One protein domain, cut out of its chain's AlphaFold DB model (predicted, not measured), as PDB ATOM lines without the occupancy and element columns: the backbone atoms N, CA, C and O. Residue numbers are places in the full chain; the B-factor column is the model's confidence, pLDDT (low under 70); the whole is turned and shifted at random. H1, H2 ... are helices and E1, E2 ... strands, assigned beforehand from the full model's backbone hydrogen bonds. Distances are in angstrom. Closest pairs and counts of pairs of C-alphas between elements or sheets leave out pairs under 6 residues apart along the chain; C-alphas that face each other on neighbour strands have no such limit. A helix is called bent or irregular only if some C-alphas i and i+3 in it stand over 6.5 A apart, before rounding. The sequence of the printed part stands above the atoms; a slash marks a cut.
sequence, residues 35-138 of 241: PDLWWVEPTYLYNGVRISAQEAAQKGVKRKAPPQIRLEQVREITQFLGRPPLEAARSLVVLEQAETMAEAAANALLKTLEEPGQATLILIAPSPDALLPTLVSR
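Overview. This is residues 35 to 138 of the 241 residues of an uncharacterized protein of Cyanobacteria bacterium UBA11372 (UniProt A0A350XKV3). A small sheet of three parallel strands, order E1 E4 E5, has H2 packed over one face, with H3 side by side with H2; no named helix covers the other face. The hairpin E2 and E3 with H1 makes a small lobe at one end of the longest axis. The printed part has 104 residues, class mixed, in the order E1 E2 E3 H1 H2 E4 H3 E5 H4. It is compact, with a radius of gyration of the C-alphas of 14.3 A and spans of 41 by 32 by 21 A.

Arrangement. Start at E1, residues 37 to 40, parallel to E4, residues 91 to 95; N 38 and O 92 are 2.9 A apart. E4 is also parallel to E5, residues 119 to 123, with N 95 and O 122 at 2.8 A. Next find the antiparallel hairpin of E2, residues 44 to 46, and E3, residues 49 to 51, with N 44 and O 51 at 2.9 A. H1, residues 53 to 58, is not on the three-stranded sheet. H2, residues 71 to 81, is on it at a height of 10.4 A, over E1 and E4 and along the strands. H3, residues 103 to 114, touches H2 at a shallow tilt of 18 degrees, the same way, closest at C-alphas 71 and 105, 4.1 A. H3 only grazes the sheet; E4, H3 and E5 form a strand-helix-strand unit, a helix between parallel neighbour strands, with a right-handed crossover. Residues 106 to 110 of H3 only just touch H4, residues 133 to 136, with 3 pairs of C-alphas within 8 A, closest at 110 and 135, 6.5 A. Every O i to N i+4 pair is within hydrogen-bond range in H1 and H2, and 6 of 8 in H3; H4 is too short for one.

Along the chain. Find C-alpha 37 at (236.998, 249.013, 293.843), where E1 begins. From C-alpha 71 at (223.651, 256.465, 281.881), H2 runs 15.4 A; H3 runs 17.4 A and is only just irregular, C-alphas 108 and 111 being 6.53 A apart. H4 ends at C-alpha 136, (220.261, 262.994, 298.718).

Size, cuts and confidence. The C-alphas farthest apart, of Lys 62 and Ala 89, are 42.2 A apart. The printed part has no cut; the link H1 to H2 is long. Residue 62 is under 70 in pLDDT.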
ATOM      1  N   PRO A  35     240.152 244.707 292.320       87.25
ATOM      2  CA  PRO A  35     239.006 244.064 291.665       87.25
ATOM      3  C   PRO A  35     237.651 244.470 292.256       87.25
ATOM      4  O   PRO A  35     236.664 244.498 291.534       87.25
ATOM      5  N   ASP A  36     237.618 244.831 293.542       90.50
ATOM      6  CA  ASP A  36     236.384 245.226 294.236       90.50
ATOM      7  C   ASP A  36     236.230 246.740 294.404       90.50
ATOM      8  O   ASP A  36     235.337 247.182 295.122       90.50
ATOM      9  N   LEU A  37     237.096 247.554 293.790       87.94
ATOM     10  CA  LEU A  37     236.998 249.013 293.843       87.94
ATOM     11  C   LEU A  37     236.846 249.567 292.436       87.94
ATOM     12  O   LEU A  37     237.690 249.327 291.578       87.94
ATOM     13  N   TRP A  38     235.839 250.408 292.246       90.12
ATOM     14  CA  TRP A  38     235.703 251.180 291.026       90.12
ATOM     15  C   TRP A  38     235.607 252.677 291.307       90.12
ATOM     16  O   TRP A  38     234.672 253.148 291.953       90.12
ATOM     17  N   TRP A  39     236.582 253.422 290.789       88.44
ATOM     18  CA  TRP A  39     236.536 254.876 290.692       88.44
ATOM     19  C   TRP A  39     235.882 255.317 289.379       88.44
ATOM     20  O   TRP A  39     236.341 254.955 288.295       88.44
ATOM     21  N   VAL A  40     234.808 256.093 289.476       89.62
ATOM     22  CA  VAL A  40     234.034 256.595 288.342       89.62
ATOM     23  C   VAL A  40     234.145 258.110 288.305       89.62
ATOM     24  O   VAL A  40     233.629 258.805 289.176       89.62
ATOM     25  N   GLU A  41     234.796 258.603 287.258       90.44
ATOM     26  CA  GLU A  41     234.955 260.024 286.959       90.44
ATOM     27  C   GLU A  41     234.052 260.451 285.781       90.44
ATOM     28  O   GLU A  41     233.642 259.615 284.955       90.44
ATOM     29  N   PRO A  42     233.717 261.746 285.663       90.75
ATOM     30  CA  PRO A  42     233.005 262.260 284.503       90.75
ATOM     31  C   PRO A  42     233.878 262.222 283.248       90.75
ATOM     32  O   PRO A  42     235.063 262.553 283.263       90.75
ATOM     33  N   THR A  43     233.267 261.864 282.117       92.06
ATOM     34  CA  THR A  43     233.988 261.668 280.851       92.06
ATOM     35  C   THR A  43     233.490 262.597 279.748       92.06
ATOM     36  O   THR A  43     232.325 263.012 279.703       92.06
ATOM     37  N   TYR A  44     234.380 262.915 278.809       90.81
ATOM     38  CA  TYR A  44     234.016 263.529 277.537       90.81
ATOM     39  C   TYR A  44     233.656 262.453 276.515       90.81
ATOM     40  O   TYR A  44     234.199 261.353 276.544       90.81
ATOM     41  N   LEU A  45     232.790 262.795 275.557       88.75
ATOM     42  CA  LEU A  45     232.627 261.993 274.344       88.75
ATOM     43  C   LEU A  45     233.484 262.584 273.232       88.75
ATOM     44  O   LEU A  45     233.264 263.720 272.808       88.75
ATOM     45  N   TYR A  46     234.429 261.793 272.741       85.25
ATOM     46  CA  TYR A  46     235.282 262.141 271.616       85.25
ATOM     47  C   TYR A  46     235.293 260.991 270.611       85.25
ATOM     48  O   TYR A  46     235.671 259.871 270.945       85.25
ATOM     49  N   ASN A  47     234.837 261.254 269.384       86.12
ATOM     50  CA  ASN A  47     234.701 260.251 268.318       86.12
ATOM     51  C   ASN A  47     233.944 258.976 268.754       86.12
ATOM     52  O   ASN A  47     234.307 257.868 268.376       86.12
ATOM     53  N   GLY A  48     232.905 259.129 269.583       84.12
ATOM     54  CA  GLY A  48     232.108 258.009 270.103       84.12
ATOM     55  C   GLY A  48     232.738 257.251 271.277       84.12
ATOM     56  O   GLY A  48     232.091 256.375 271.841       84.12
ATOM     57  N   VAL A  49     233.957 257.609 271.691       87.44
ATOM     58  CA  VAL A  49     234.660 256.996 272.824       87.44
ATOM     59  C   VAL A  49     234.623 257.931 274.033       87.44
ATOM     60  O   VAL A  49     234.724 259.154 273.897       87.44
ATOM     61  N   ARG A  50     234.458 257.348 275.225       89.69
ATOM     62  CA  ARG A  50     234.572 258.058 276.502       89.69
ATOM     63  C   ARG A  50     236.047 258.245 276.835       89.69
ATOM     64  O   ARG A  50     236.783 257.266 276.836       89.69
ATOM     65  N   ILE A  51     236.451 259.482 277.093       88.62
ATOM     66  CA  ILE A  51     237.813 259.816 277.521       88.62
ATOM     67  C   ILE A  51     237.771 260.653 278.796       88.62
ATOM     68  O   ILE A  51     236.862 261.477 278.965       88.62
ATOM     69  N   SER A  52     238.743 260.454 279.682       85.31
ATOM     70  CA  SER A  52     238.854 261.230 280.920       85.31
ATOM     71  C   SER A  52     239.289 262.671 280.654       85.31
ATOM     72  O   SER A  52     239.723 263.034 279.552       85.31
ATOM     73  N   ALA A  53     239.202 263.525 281.676       81.50
ATOM     74  CA  ALA A  53     239.679 264.899 281.560       81.50
ATOM     75  C   ALA A  53     241.197 264.991 281.338       81.50
ATOM     76  O   ALA A  53     241.656 265.857 280.582       81.50
ATOM     77  N   GLN A  54     241.953 264.068 281.935       78.38
ATOM     78  CA  GLN A  54     243.401 263.960 281.766       78.38
ATOM     79  C   GLN A  54     243.760 263.499 280.348       78.38
ATOM     80  O   GLN A  54     244.580 264.127 279.679       78.38
ATOM     81  N   GLU A  55     243.090 262.466 279.838       82.31
ATOM     82  CA  GLU A  55     243.303 261.974 278.472       82.31
ATOM     83  C   GLU A  55     242.932 263.023 277.419       82.31
ATOM     84  O   GLU A  55     243.627 263.182 276.414       82.31
ATOM     85  N   ALA A  56     241.850 263.773 277.649       83.88
ATOM     86  CA  ALA A  56     241.450 264.871 276.777       83.88
ATOM     87  C   ALA A  56     242.497 265.994 276.749       83.88
ATOM     88  O   ALA A  56     242.724 266.577 275.686       83.88
ATOM     89  N   ALA A  57     243.137 266.283 277.889       79.25
ATOM     90  CA  ALA A  57     244.231 267.250 277.973       79.25
ATOM     91  C   ALA A  57     245.458 266.778 277.181       79.25
ATOM     92  O   ALA A  57     245.959 267.520 276.341       79.25
ATOM     93  N   GLN A  58     245.880 265.524 277.370       80.75
ATOM     94  CA  GLN A  58     247.021 264.937 276.655       80.75
ATOM     95  C   GLN A  58     246.809 264.901 275.137       80.75
ATOM     96  O   GLN A  58     247.736 265.135 274.367       80.75
ATOM     97  N   LYS A  59     245.577 264.633 274.689       80.38
ATOM     98  CA  LYS A  59     245.215 264.567 273.265       80.38
ATOM     99  C   LYS A  59     244.881 265.933 272.647       80.38
ATOM    100  O   LYS A  59     244.513 265.981 271.475       80.38
ATOM    101  N   GLY A  60     244.953 267.029 273.407       78.88
ATOM    102  CA  GLY A  60     244.641 268.378 272.918       78.88
ATOM    103  C   GLY A  60     243.207 268.532 272.388       78.88
ATOM    104  O   GLY A  60     242.949 269.322 271.476       78.88
ATOM    105  N   VAL A  61     242.257 267.749 272.911       76.75
ATOM    106  CA  VAL A  61     240.883 267.712 272.395       76.75
ATOM    107  C   VAL A  61     240.147 269.002 272.757       76.75
ATOM    108  O   VAL A  61     240.032 269.367 273.927       76.75
ATOM    109  N   LYS A  62     239.568 269.677 271.753       68.19
ATOM    110  CA  LYS A  62     238.709 270.853 271.969       68.19
ATOM    111  C   LYS A  62     237.425 270.458 272.707       68.19
ATOM    112  O   LYS A  62     236.525 269.847 272.129       68.19
ATOM    113  N   ARG A  63     237.337 270.853 273.977       73.31
ATOM    114  CA  ARG A  63     236.192 270.624 274.872       73.31
ATOM    115  C   ARG A  63     235.015 271.502 274.440       73.31
ATOM    116  O   ARG A  63     235.082 272.721 274.548       73.31
ATOM    117  N   LYS A  64     233.949 270.892 273.913       71.19
ATOM    118  CA  LYS A  64     232.719 271.611 273.512       71.19
ATOM    119  C   LYS A  64     231.683 271.713 274.634       71.19
ATOM    120  O   LYS A  64     230.868 272.624 274.622       71.19
ATOM    121  N   ALA A  65     231.705 270.766 275.563       80.25
ATOM    122  CA  ALA A  65     230.781 270.648 276.684       80.25
ATOM    123  C   ALA A  65     231.562 270.148 277.908       80.25
ATOM    124  O   ALA A  65     232.610 269.528 277.702       80.25
ATOM    125  N   PRO A  66     231.090 270.399 279.141       84.44
ATOM    126  CA  PRO A  66     231.691 269.823 280.341       84.44
ATOM    127  C   PRO A  66     231.627 268.283 280.320       84.44
ATOM    128  O   PRO A  66     230.775 267.709 279.627       84.44
ATOM    129  N   PRO A  67     232.542 267.601 281.031       88.88
ATOM    130  CA  PRO A  67     232.485 266.154 281.171       88.88
ATOM    131  C   PRO A  67     231.276 265.792 282.044       88.88
ATOM    132  O   PRO A  67     230.836 266.592 282.867       88.88
ATOM    133  N   GLN A  68     230.709 264.607 281.838       93.25
ATOM    134  CA  GLN A  68     229.531 264.163 282.589       93.25
ATOM    135  C   GLN A  68     229.578 262.666 282.861       93.25
ATOM    136  O   GLN A  68     230.132 261.906 282.059       93.25
ATOM    137  N   ILE A  69     228.947 262.243 283.956       94.19
ATOM    138  CA  ILE A  69     228.681 260.829 284.225       94.19
ATOM    139  C   ILE A  69     227.395 260.436 283.496       94.19
ATOM    140  O   ILE A  69     226.317 260.994 283.717       94.19
ATOM    141  N   ARG A  70     227.511 259.468 282.587       94.00
ATOM    142  CA  ARG A  70     226.425 259.076 281.678       94.00
ATOM    143  C   ARG A  70     225.669 257.847 282.164       94.00
ATOM    144  O   ARG A  70     226.142 257.098 283.016       94.00
ATOM    145  N   LEU A  71     224.497 257.617 281.570       95.19
ATOM    146  CA  LEU A  71     223.651 256.465 281.881       95.19
ATOM    147  C   LEU A  71     224.393 255.140 281.672       95.19
ATOM    148  O   LEU A  71     224.227 254.210 282.455       95.19
ATOM    149  N   GLU A  72     225.231 255.057 280.641       94.50
ATOM    150  CA  GLU A  72     226.040 253.878 280.346       94.50
ATOM    151  C   GLU A  72     227.004 253.568 281.497       94.50
ATOM    152  O   GLU A  72     227.044 252.426 281.940       94.50
ATOM    153  N   GLN A  73     227.686 254.580 282.053       94.94
ATOM    154  CA  GLN A  73     228.578 254.398 283.210       94.94
ATOM    155  C   GLN A  73     227.814 253.865 284.431       94.94
ATOM    156  O   GLN A  73     228.265 252.931 285.086       94.94
ATOM    157  N   VAL A  74     226.618 254.396 284.712       95.00
ATOM    158  CA  VAL A  74     225.778 253.914 285.826       95.00
ATOM    159  C   VAL A  74     225.294 252.479 285.604       95.00
ATOM    160  O   VAL A  74     225.262 251.686 286.542       95.00
ATOM    161  N   ARG A  75     224.958 252.100 284.367       94.38
ATOM    162  CA  ARG A  75     224.595 250.711 284.046       94.38
ATOM    163  C   ARG A  75     225.765 249.759 284.244       94.38
ATOM    164  O   ARG A  75     225.561 248.650 284.735       94.38
ATOM    165  N   GLU A  76     226.970 250.177 283.880       95.19
ATOM    166  CA  GLU A  76     228.160 249.371 284.113       95.19
ATOM    167  C   GLU A  76     228.432 249.218 285.618       95.19
ATOM    168  O   GLU A  76     228.735 248.109 286.051       95.19
ATOM    169  N   ILE A  77     228.218 250.262 286.436       93.88
ATOM    170  CA  ILE A  77     228.260 250.155 287.909       93.88
ATOM    171  C   ILE A  77     227.316 249.047 288.392       93.88
ATOM    172  O   ILE A  77     227.725 248.181 289.161       93.88
ATOM    173  N   THR A  78     226.066 249.019 287.923       91.88
ATOM    174  CA  THR A  78     225.118 247.960 288.301       91.88
ATOM    175  C   THR A  78     225.614 246.568 287.893       91.88
ATOM    176  O   THR A  78     225.447 245.616 288.651       91.88
ATOM    177  N   GLN A  79     226.255 246.426 286.727       92.94
ATOM    178  CA  GLN A  79     226.841 245.150 286.294       92.94
ATOM    179  C   GLN A  79     228.028 244.725 287.163       92.94
ATOM    180  O   GLN A  79     228.161 243.543 287.482       92.94
ATOM    181  N   PHE A  80     228.874 245.677 287.552       93.31
ATOM    182  CA  PHE A  80     229.995 245.458 288.459       93.31
ATOM    183  C   PHE A  80     229.509 244.983 289.833       93.31
ATOM    184  O   PHE A  80     229.969 243.958 290.328       93.31
ATOM    185  N   LEU A  81     228.506 245.663 290.392       91.12
ATOM    186  CA  LEU A  81     227.905 245.321 291.684       91.12
ATOM    187  C   LEU A  81     227.039 244.055 291.655       91.12
ATOM    188  O   LEU A  81     226.729 243.498 292.705       91.12
ATOM    189  N   GLY A  82     226.660 243.580 290.466       89.50
ATOM    190  CA  GLY A  82     225.968 242.302 290.294       89.50
ATOM    191  C   GLY A  82     226.859 241.082 290.549       89.50
ATOM    192  O   GLY A  82     226.347 239.967 290.646       89.50
ATOM    193  N   ARG A  83     228.180 241.268 290.650       90.88
ATOM    194  CA  ARG A  83     229.142 240.210 290.979       90.88
ATOM    195  C   ARG A  83     229.512 240.304 292.462       90.88
ATOM    196  O   ARG A  83     229.686 241.415 292.963       90.88
ATOM    197  N   PRO A  84     229.646 239.170 293.171       90.25
ATOM    198  CA  PRO A  84     230.129 239.195 294.543       90.25
ATOM    199  C   PRO A  84     231.576 239.724 294.591       90.25
ATOM    200  O   PRO A  84     232.338 239.458 293.654       90.25
ATOM    201  N   PRO A  85     231.958 240.439 295.663       91.25
ATOM    202  CA  PRO A  85     233.340 240.854 295.886       91.25
ATOM    203  C   PRO A  85     234.296 239.649 295.900       91.25
ATOM    204  O   PRO A  85     233.938 238.573 296.388       91.25
ATOM    205  N   LEU A  86     235.508 239.826 295.376       90.12
ATOM    206  CA  LEU A  86     236.527 238.785 295.255       90.12
ATOM    207  C   LEU A  86     237.477 238.738 296.456       90.12
ATOM    208  O   LEU A  86     237.787 237.656 296.951       90.12
ATOM    209  N   GLU A  87     237.967 239.892 296.905       87.31
ATOM    210  CA  GLU A  87     238.963 240.012 297.978       87.31
ATOM    211  C   GLU A  87     238.400 240.709 299.225       87.31
ATOM    212  O   GLU A  87     238.768 240.374 300.352       87.31
ATOM    213  N   ALA A  88     237.518 241.692 299.041       84.81
ATOM    214  CA  ALA A  88     236.927 242.485 300.111       84.81
ATOM    215  C   ALA A  88     235.601 241.895 300.620       84.81
ATOM    216  O   ALA A  88     234.946 241.102 299.961       84.81
ATOM    217  N   ALA A  89     235.143 242.341 301.793       87.31
ATOM    218  CA  ALA A  89     233.814 241.972 302.296       87.31
ATOM    219  C   ALA A  89     232.662 242.664 301.536       87.31
ATOM    220  O   ALA A  89     231.514 242.228 301.616       87.31
ATOM    221  N   ARG A  90     232.948 243.789 300.865       87.69
ATOM    222  CA  ARG A  90     231.996 244.592 300.083       87.69
ATOM    223  C   ARG A  90     232.715 245.232 298.898       87.69
ATOM    224  O   ARG A  90     233.848 245.683 299.061       87.69
ATOM    225  N   SER A  91     232.034 245.356 297.764       90.06
ATOM    226  CA  SER A  91     232.505 246.145 296.624       90.06
ATOM    227  C   SER A  91     232.350 247.633 296.924       90.06
ATOM    228  O   SER A  91     231.363 248.050 297.528       90.06
ATOM    229  N   LEU A  92     233.306 248.451 296.505       89.81
ATOM    230  CA  LEU A  92     233.308 249.894 296.708       89.81
ATOM    231  C   LEU A  92     233.221 250.604 295.359       89.81
ATOM    232  O   LEU A  92     234.029 250.359 294.469       89.81
ATOM    233  N   VAL A  93     232.257 251.506 295.213       89.31
ATOM    234  CA  VAL A  93     232.147 252.379 294.039       89.31
ATOM    235  C   VAL A  93     232.231 253.819 294.507       89.31
ATOM    236  O   VAL A  93     231.443 254.246 295.352       89.31
ATOM    237  N   VAL A  94     233.181 254.568 293.960       88.88
ATOM    238  CA  VAL A  94     233.350 255.996 294.226       88.88
ATOM    239  C   VAL A  94     232.964 256.757 292.969       88.88
ATOM    240  O   VAL A  94     233.580 256.565 291.926       88.88
ATOM    241  N   LEU A  95     231.941 257.597 293.065       88.50
ATOM    242  CA  LEU A  95     231.523 258.505 292.006       88.50
ATOM    243  C   LEU A  95     232.032 259.904 292.341       88.50
ATOM    244  O   LEU A  95     231.564 260.543 293.289       88.50
ATOM    245  N   GLU A  96     232.997 260.364 291.560       88.06
ATOM    246  CA  GLU A  96     233.565 261.700 291.660       88.06
ATOM    247  C   GLU A  96     232.730 262.700 290.857       88.06
ATOM    248  O   GLU A  96     232.251 262.380 289.773       88.06
ATOM    249  N   GLN A  97     232.558 263.917 291.386       86.19
ATOM    250  CA  GLN A  97     231.738 264.965 290.762       86.19
ATOM    251  C   GLN A  97     230.327 264.459 290.414       86.19
ATOM    252  O   GLN A  97     229.853 264.568 289.281       86.19
ATOM    253  N   ALA A  98     229.647 263.857 291.391       87.69
ATOM    254  CA  ALA A  98     228.332 263.241 291.236       87.69
ATOM    255  C   ALA A  98     227.250 264.211 290.708       87.69
ATOM    256  O   ALA A  98     226.292 263.776 290.070       87.69
ATOM    257  N   GLU A  99     227.411 265.518 290.909       89.50
ATOM    258  CA  GLU A  99     226.585 266.591 290.340       89.50
ATOM    259  C   GLU A  99     226.647 266.674 288.808       89.50
ATOM    260  O   GLU A  99     225.752 267.229 288.178       89.50
ATOM    261  N   THR A 100     227.678 266.096 288.190       92.81
ATOM    262  CA  THR A 100     227.831 266.038 286.729       92.81
ATOM    263  C   THR A 100     227.062 264.877 286.098       92.81
ATOM    264  O   THR A 100     227.123 264.685 284.882       92.81
ATOM    265  N   MET A 101     226.355 264.066 286.893       93.38
ATOM    266  CA  MET A 101     225.492 263.014 286.363       93.38
ATOM    267  C   MET A 101     224.376 263.606 285.503       93.38
ATOM    268  O   MET A 101     223.649 264.505 285.922       93.38
ATOM    269  N   ALA A 102     224.171 263.026 284.320       91.62
ATOM    270  CA  ALA A 102     222.950 263.274 283.566       91.62
ATOM    271  C   ALA A 102     221.727 262.813 284.381       91.62
ATOM    272  O   ALA A 102     221.789 261.801 285.079       91.62
ATOM    273  N   GLU A 103     220.585 263.488 284.237       91.56
ATOM    274  CA  GLU A 103     219.362 263.175 284.996       91.56
ATOM    275  C   GLU A 103     218.948 261.696 284.874       91.56
ATOM    276  O   GLU A 103     218.640 261.033 285.866       91.56
ATOM    277  N   ALA A 104     219.033 261.133 283.664       94.00
ATOM    278  CA  ALA A 104     218.764 259.716 283.428       94.00
ATOM    279  C   ALA A 104     219.736 258.788 284.181       94.00
ATOM    280  O   ALA A 104     219.329 257.726 284.652       94.00
ATOM    281  N   ALA A 105     221.007 259.183 284.311       94.81
ATOM    282  CA  ALA A 105     222.024 258.433 285.044       94.81
ATOM    283  C   ALA A 105     221.743 258.462 286.554       94.81
ATOM    284  O   ALA A 105     221.711 257.414 287.195       94.81
ATOM    285  N   ALA A 106     221.441 259.645 287.097       92.44
ATOM    286  CA  ALA A 106     221.070 259.820 288.497       92.44
ATOM    287  C   ALA A 106     219.826 258.992 288.869       92.44
ATOM    288  O   ALA A 106     219.835 258.276 289.869       92.44
ATOM    289  N   ASN A 107     218.786 259.015 288.031       93.06
ATOM    290  CA  ASN A 107     217.574 258.220 288.248       93.06
ATOM    291  C   ASN A 107     217.838 256.709 288.173       93.06
ATOM    292  O   ASN A 107     217.301 255.952 288.979       93.06
ATOM    293  N   ALA A 108     218.689 256.257 287.247       93.56
ATOM    294  CA  ALA A 108     219.067 254.849 287.153       93.56
ATOM    295  C   ALA A 108     219.838 254.357 288.393       93.56
ATOM    296  O   ALA A 108     219.713 253.192 288.769       93.56
ATOM    297  N   LEU A 109     220.595 255.241 289.053       92.19
ATOM    298  CA  LEU A 109     221.351 254.910 290.260       92.19
ATOM    299  C   LEU A 109     220.451 254.700 291.491       92.19
ATOM    300  O   LEU A 109     220.854 253.993 292.414       92.19
ATOM    301  N   LEU A 110     219.230 255.254 291.506       90.62
ATOM    302  CA  LEU A 110     218.322 255.192 292.661       90.62
ATOM    303  C   LEU A 110     218.054 253.758 293.121       90.62
ATOM    304  O   LEU A 110     218.134 253.486 294.316       90.62
ATOM    305  N   LYS A 111     217.821 252.833 292.181       88.06
ATOM    306  CA  LYS A 111     217.582 251.421 292.506       88.06
ATOM    307  C   LYS A 111     218.780 250.792 293.226       88.06
ATOM    308  O   LYS A 111     218.614 250.059 294.192       88.06
ATOM    309  N   THR A 112     219.990 251.113 292.777       89.06
ATOM    310  CA  THR A 112     221.235 250.621 293.382       89.06
ATOM    311  C   THR A 112     221.458 251.201 294.783       89.06
ATOM    312  O   THR A 112     222.021 250.527 295.638       89.06
ATOM    313  N   LEU A 113     221.021 252.439 295.040       87.88
ATOM    314  CA  LEU A 113     221.122 253.063 296.365       87.88
ATOM    315  C   LEU A 113     220.097 252.513 297.363       87.88
ATOM    316  O   LEU A 113     220.392 252.458 298.552       87.88
ATOM    317  N   GLU A 114     218.910 252.116 296.896       86.25
ATOM    318  CA  GLU A 114     217.881 251.492 297.740       86.25
ATOM    319  C   GLU A 114     218.282 250.082 298.185       86.25
ATOM    320  O   GLU A 114     218.079 249.715 299.340       86.25
ATOM    321  N   GLU A 115     218.901 249.312 297.291       86.56
ATOM    322  CA  GLU A 115     219.293 247.925 297.539       86.56
ATOM    323  C   GLU A 115     220.758 247.686 297.123       86.56
ATOM    324  O   GLU A 115     221.026 247.011 296.127       86.56
ATOM    325  N   PRO A 116     221.748 248.207 297.877       82.56
ATOM    326  CA  PRO A 116     223.155 248.136 297.478       82.56
ATOM    327  C   PRO A 116     223.778 246.741 297.649       82.56
ATOM    328  O   PRO A 116     224.936 246.538 297.299       82.56
ATOM    329  N   GLY A 117     223.062 245.762 298.214       86.44
ATOM    330  CA  GLY A 117     223.583 244.411 298.440       86.44
ATOM    331  C   GLY A 117     224.906 244.405 299.223       86.44
ATOM    332  O   GLY A 117     225.025 245.020 300.290       86.44
ATOM    333  N   GLN A 118     225.921 243.726 298.681       89.75
ATOM    334  CA  GLN A 118     227.294 243.714 299.209       89.75
ATOM    335  C   GLN A 118     228.148 244.855 298.635       89.75
ATOM    336  O   GLN A 118     229.341 244.683 298.405       89.75
ATOM    337  N   ALA A 119     227.555 246.025 298.400       90.50
ATOM    338  CA  ALA A 119     228.253 247.192 297.882       90.50
ATOM    339  C   ALA A 119     228.182 248.386 298.830       90.50
ATOM    340  O   ALA A 119     227.231 248.563 299.593       90.50
ATOM    341  N   THR A 120     229.182 249.246 298.747       90.62
ATOM    342  CA  THR A 120     229.179 250.579 299.335       90.62
ATOM    343  C   THR A 120     229.384 251.573 298.202       90.62
ATOM    344  O   THR A 120     230.328 251.443 297.426       90.62
ATOM    345  N   LEU A 121     228.497 252.562 298.099       90.06
ATOM    346  CA  LEU A 121     228.606 253.637 297.120       90.06
ATOM    347  C   LEU A 121     228.974 254.933 297.840       90.06
ATOM    348  O   LEU A 121     228.369 255.276 298.855       90.06
ATOM    349  N   ILE A 122     229.959 255.648 297.308       90.94
ATOM    350  CA  ILE A 122     230.383 256.961 297.787       90.94
ATOM    351  C   ILE A 122     230.145 257.956 296.658       90.94
ATOM    352  O   ILE A 122     230.742 257.842 295.593       90.94
ATOM    353  N   LEU A 123     229.271 258.929 296.902       87.81
ATOM    354  CA  LEU A 123     228.990 260.035 295.989       87.81
ATOM    355  C   LEU A 123     229.703 261.279 296.507       87.81
ATOM    356  O   LEU A 123     229.493 261.678 297.654       87.81
ATOM    357  N   ILE A 124     230.532 261.889 295.667       87.12
ATOM    358  CA  ILE A 124     231.313 263.070 296.028       87.12
ATOM    359  C   ILE A 124     230.819 264.242 295.198       87.12
ATOM    360  O   ILE A 124     230.789 264.157 293.974       87.12
ATOM    361  N   ALA A 125     230.407 265.315 295.872       81.81
ATOM    362  CA  ALA A 125     229.786 266.479 295.252       81.81
ATOM    363  C   ALA A 125     230.124 267.773 296.017       81.81
ATOM    364  O   ALA A 125     230.347 267.711 297.232       81.81
ATOM    365  N   PRO A 126     230.089 268.950 295.353       79.88
ATOM    366  CA  PRO A 126     230.330 270.256 295.955       79.88
ATOM    367  C   PRO A 126     229.301 270.612 297.034       79.88
ATOM    368  O   PRO A 126     229.582 271.247 298.045       79.88
ATOM    369  N   SER A 127     228.067 270.173 296.891       80.81
ATOM    370  CA  SER A 127     227.089 270.341 297.955       80.81
ATOM    371  C   SER A 127     225.986 269.310 297.800       80.81
ATOM    372  O   SER A 127     225.771 268.800 296.699       80.81
ATOM    373  N   PRO A 128     225.251 269.004 298.880       80.06
ATOM    374  CA  PRO A 128     224.037 268.208 298.765       80.06
ATOM    375  C   PRO A 128     223.031 268.836 297.789       80.06
ATOM    376  O   PRO A 128     222.355 268.110 297.074       80.06
ATOM    377  N   ASP A 129     222.975 270.168 297.722       84.81
ATOM    378  CA  ASP A 129     222.035 270.906 296.866       84.81
ATOM    379  C   ASP A 129     222.395 270.840 295.372       84.81
ATOM    380  O   ASP A 129     221.554 271.124 294.523       84.81
ATOM    381  N   ALA A 130     223.631 270.450 295.039       84.25
ATOM    382  CA  ALA A 130     224.053 270.196 293.662       84.25
ATOM    383  C   ALA A 130     223.554 268.839 293.126       84.25
ATOM    384  O   ALA A 130     223.634 268.579 291.927       84.25
ATOM    385  N   LEU A 131     223.052 267.964 294.001       85.69
ATOM    386  CA  LEU A 131     222.518 266.654 293.642       85.69
ATOM    387  C   LEU A 131     220.991 266.683 293.573       85.69
ATOM    388  O   LEU A 131     220.327 267.487 294.225       85.69
ATOM    389  N   LEU A 132     220.412 265.734 292.830       88.62
ATOM    390  CA  LEU A 132     218.962 265.555 292.830       88.62
ATOM    391  C   LEU A 132     218.469 265.238 294.255       88.62
ATOM    392  O   LEU A 132     219.023 264.338 294.899       88.62
ATOM    393  N   PRO A 133     217.384 265.877 294.741       87.38
ATOM    394  CA  PRO A 133     216.840 265.615 296.076       87.38
ATOM    395  C   PRO A 133     216.545 264.131 296.344       87.38
ATOM    396  O   PRO A 133     216.655 263.665 297.478       87.38
ATOM    397  N   THR A 134     216.214 263.376 295.293       86.19
ATOM    398  CA  THR A 134     215.953 261.930 295.324       86.19
ATOM    399  C   THR A 134     217.189 261.082 295.628       86.19
ATOM    400  O   THR A 134     217.048 260.038 296.265       86.19
ATOM    401  N   LEU A 135     218.382 261.520 295.208       87.12
ATOM    402  CA  LEU A 135     219.653 260.894 295.582       87.12
ATOM    403  C   LEU A 135     219.987 261.223 297.033       87.12
ATOM    404  O   LEU A 135     220.290 260.336 297.828       87.12
ATOM    405  N   VAL A 136     219.884 262.504 297.390       86.94
ATOM    406  CA  VAL A 136     220.261 262.994 298.718       86.94
ATOM    407  C   VAL A 136     219.430 262.338 299.818       86.94
ATOM    408  O   VAL A 136     219.970 262.040 300.879       86.94
ATOM    409  N   SER A 137     218.141 262.078 299.583       86.50
ATOM    410  CA  SER A 137     217.270 261.420 300.565       86.50
ATOM    411  C   SER A 137     217.634 259.957 300.848       86.50
ATOM    412  O   SER A 137     217.240 259.434 301.887       86.50
ATOM    413  N   ARG A 138     218.397 259.311 299.958       86.06
ATOM    414  CA  ARG A 138     218.856 257.913 300.071       86.06
ATOM    415  C   ARG A 138     220.317 257.793 300.499       86.06
ATOM    416  O   ARG A 138     220.823 256.688 300.650       86.06
TER     417      ARG A 138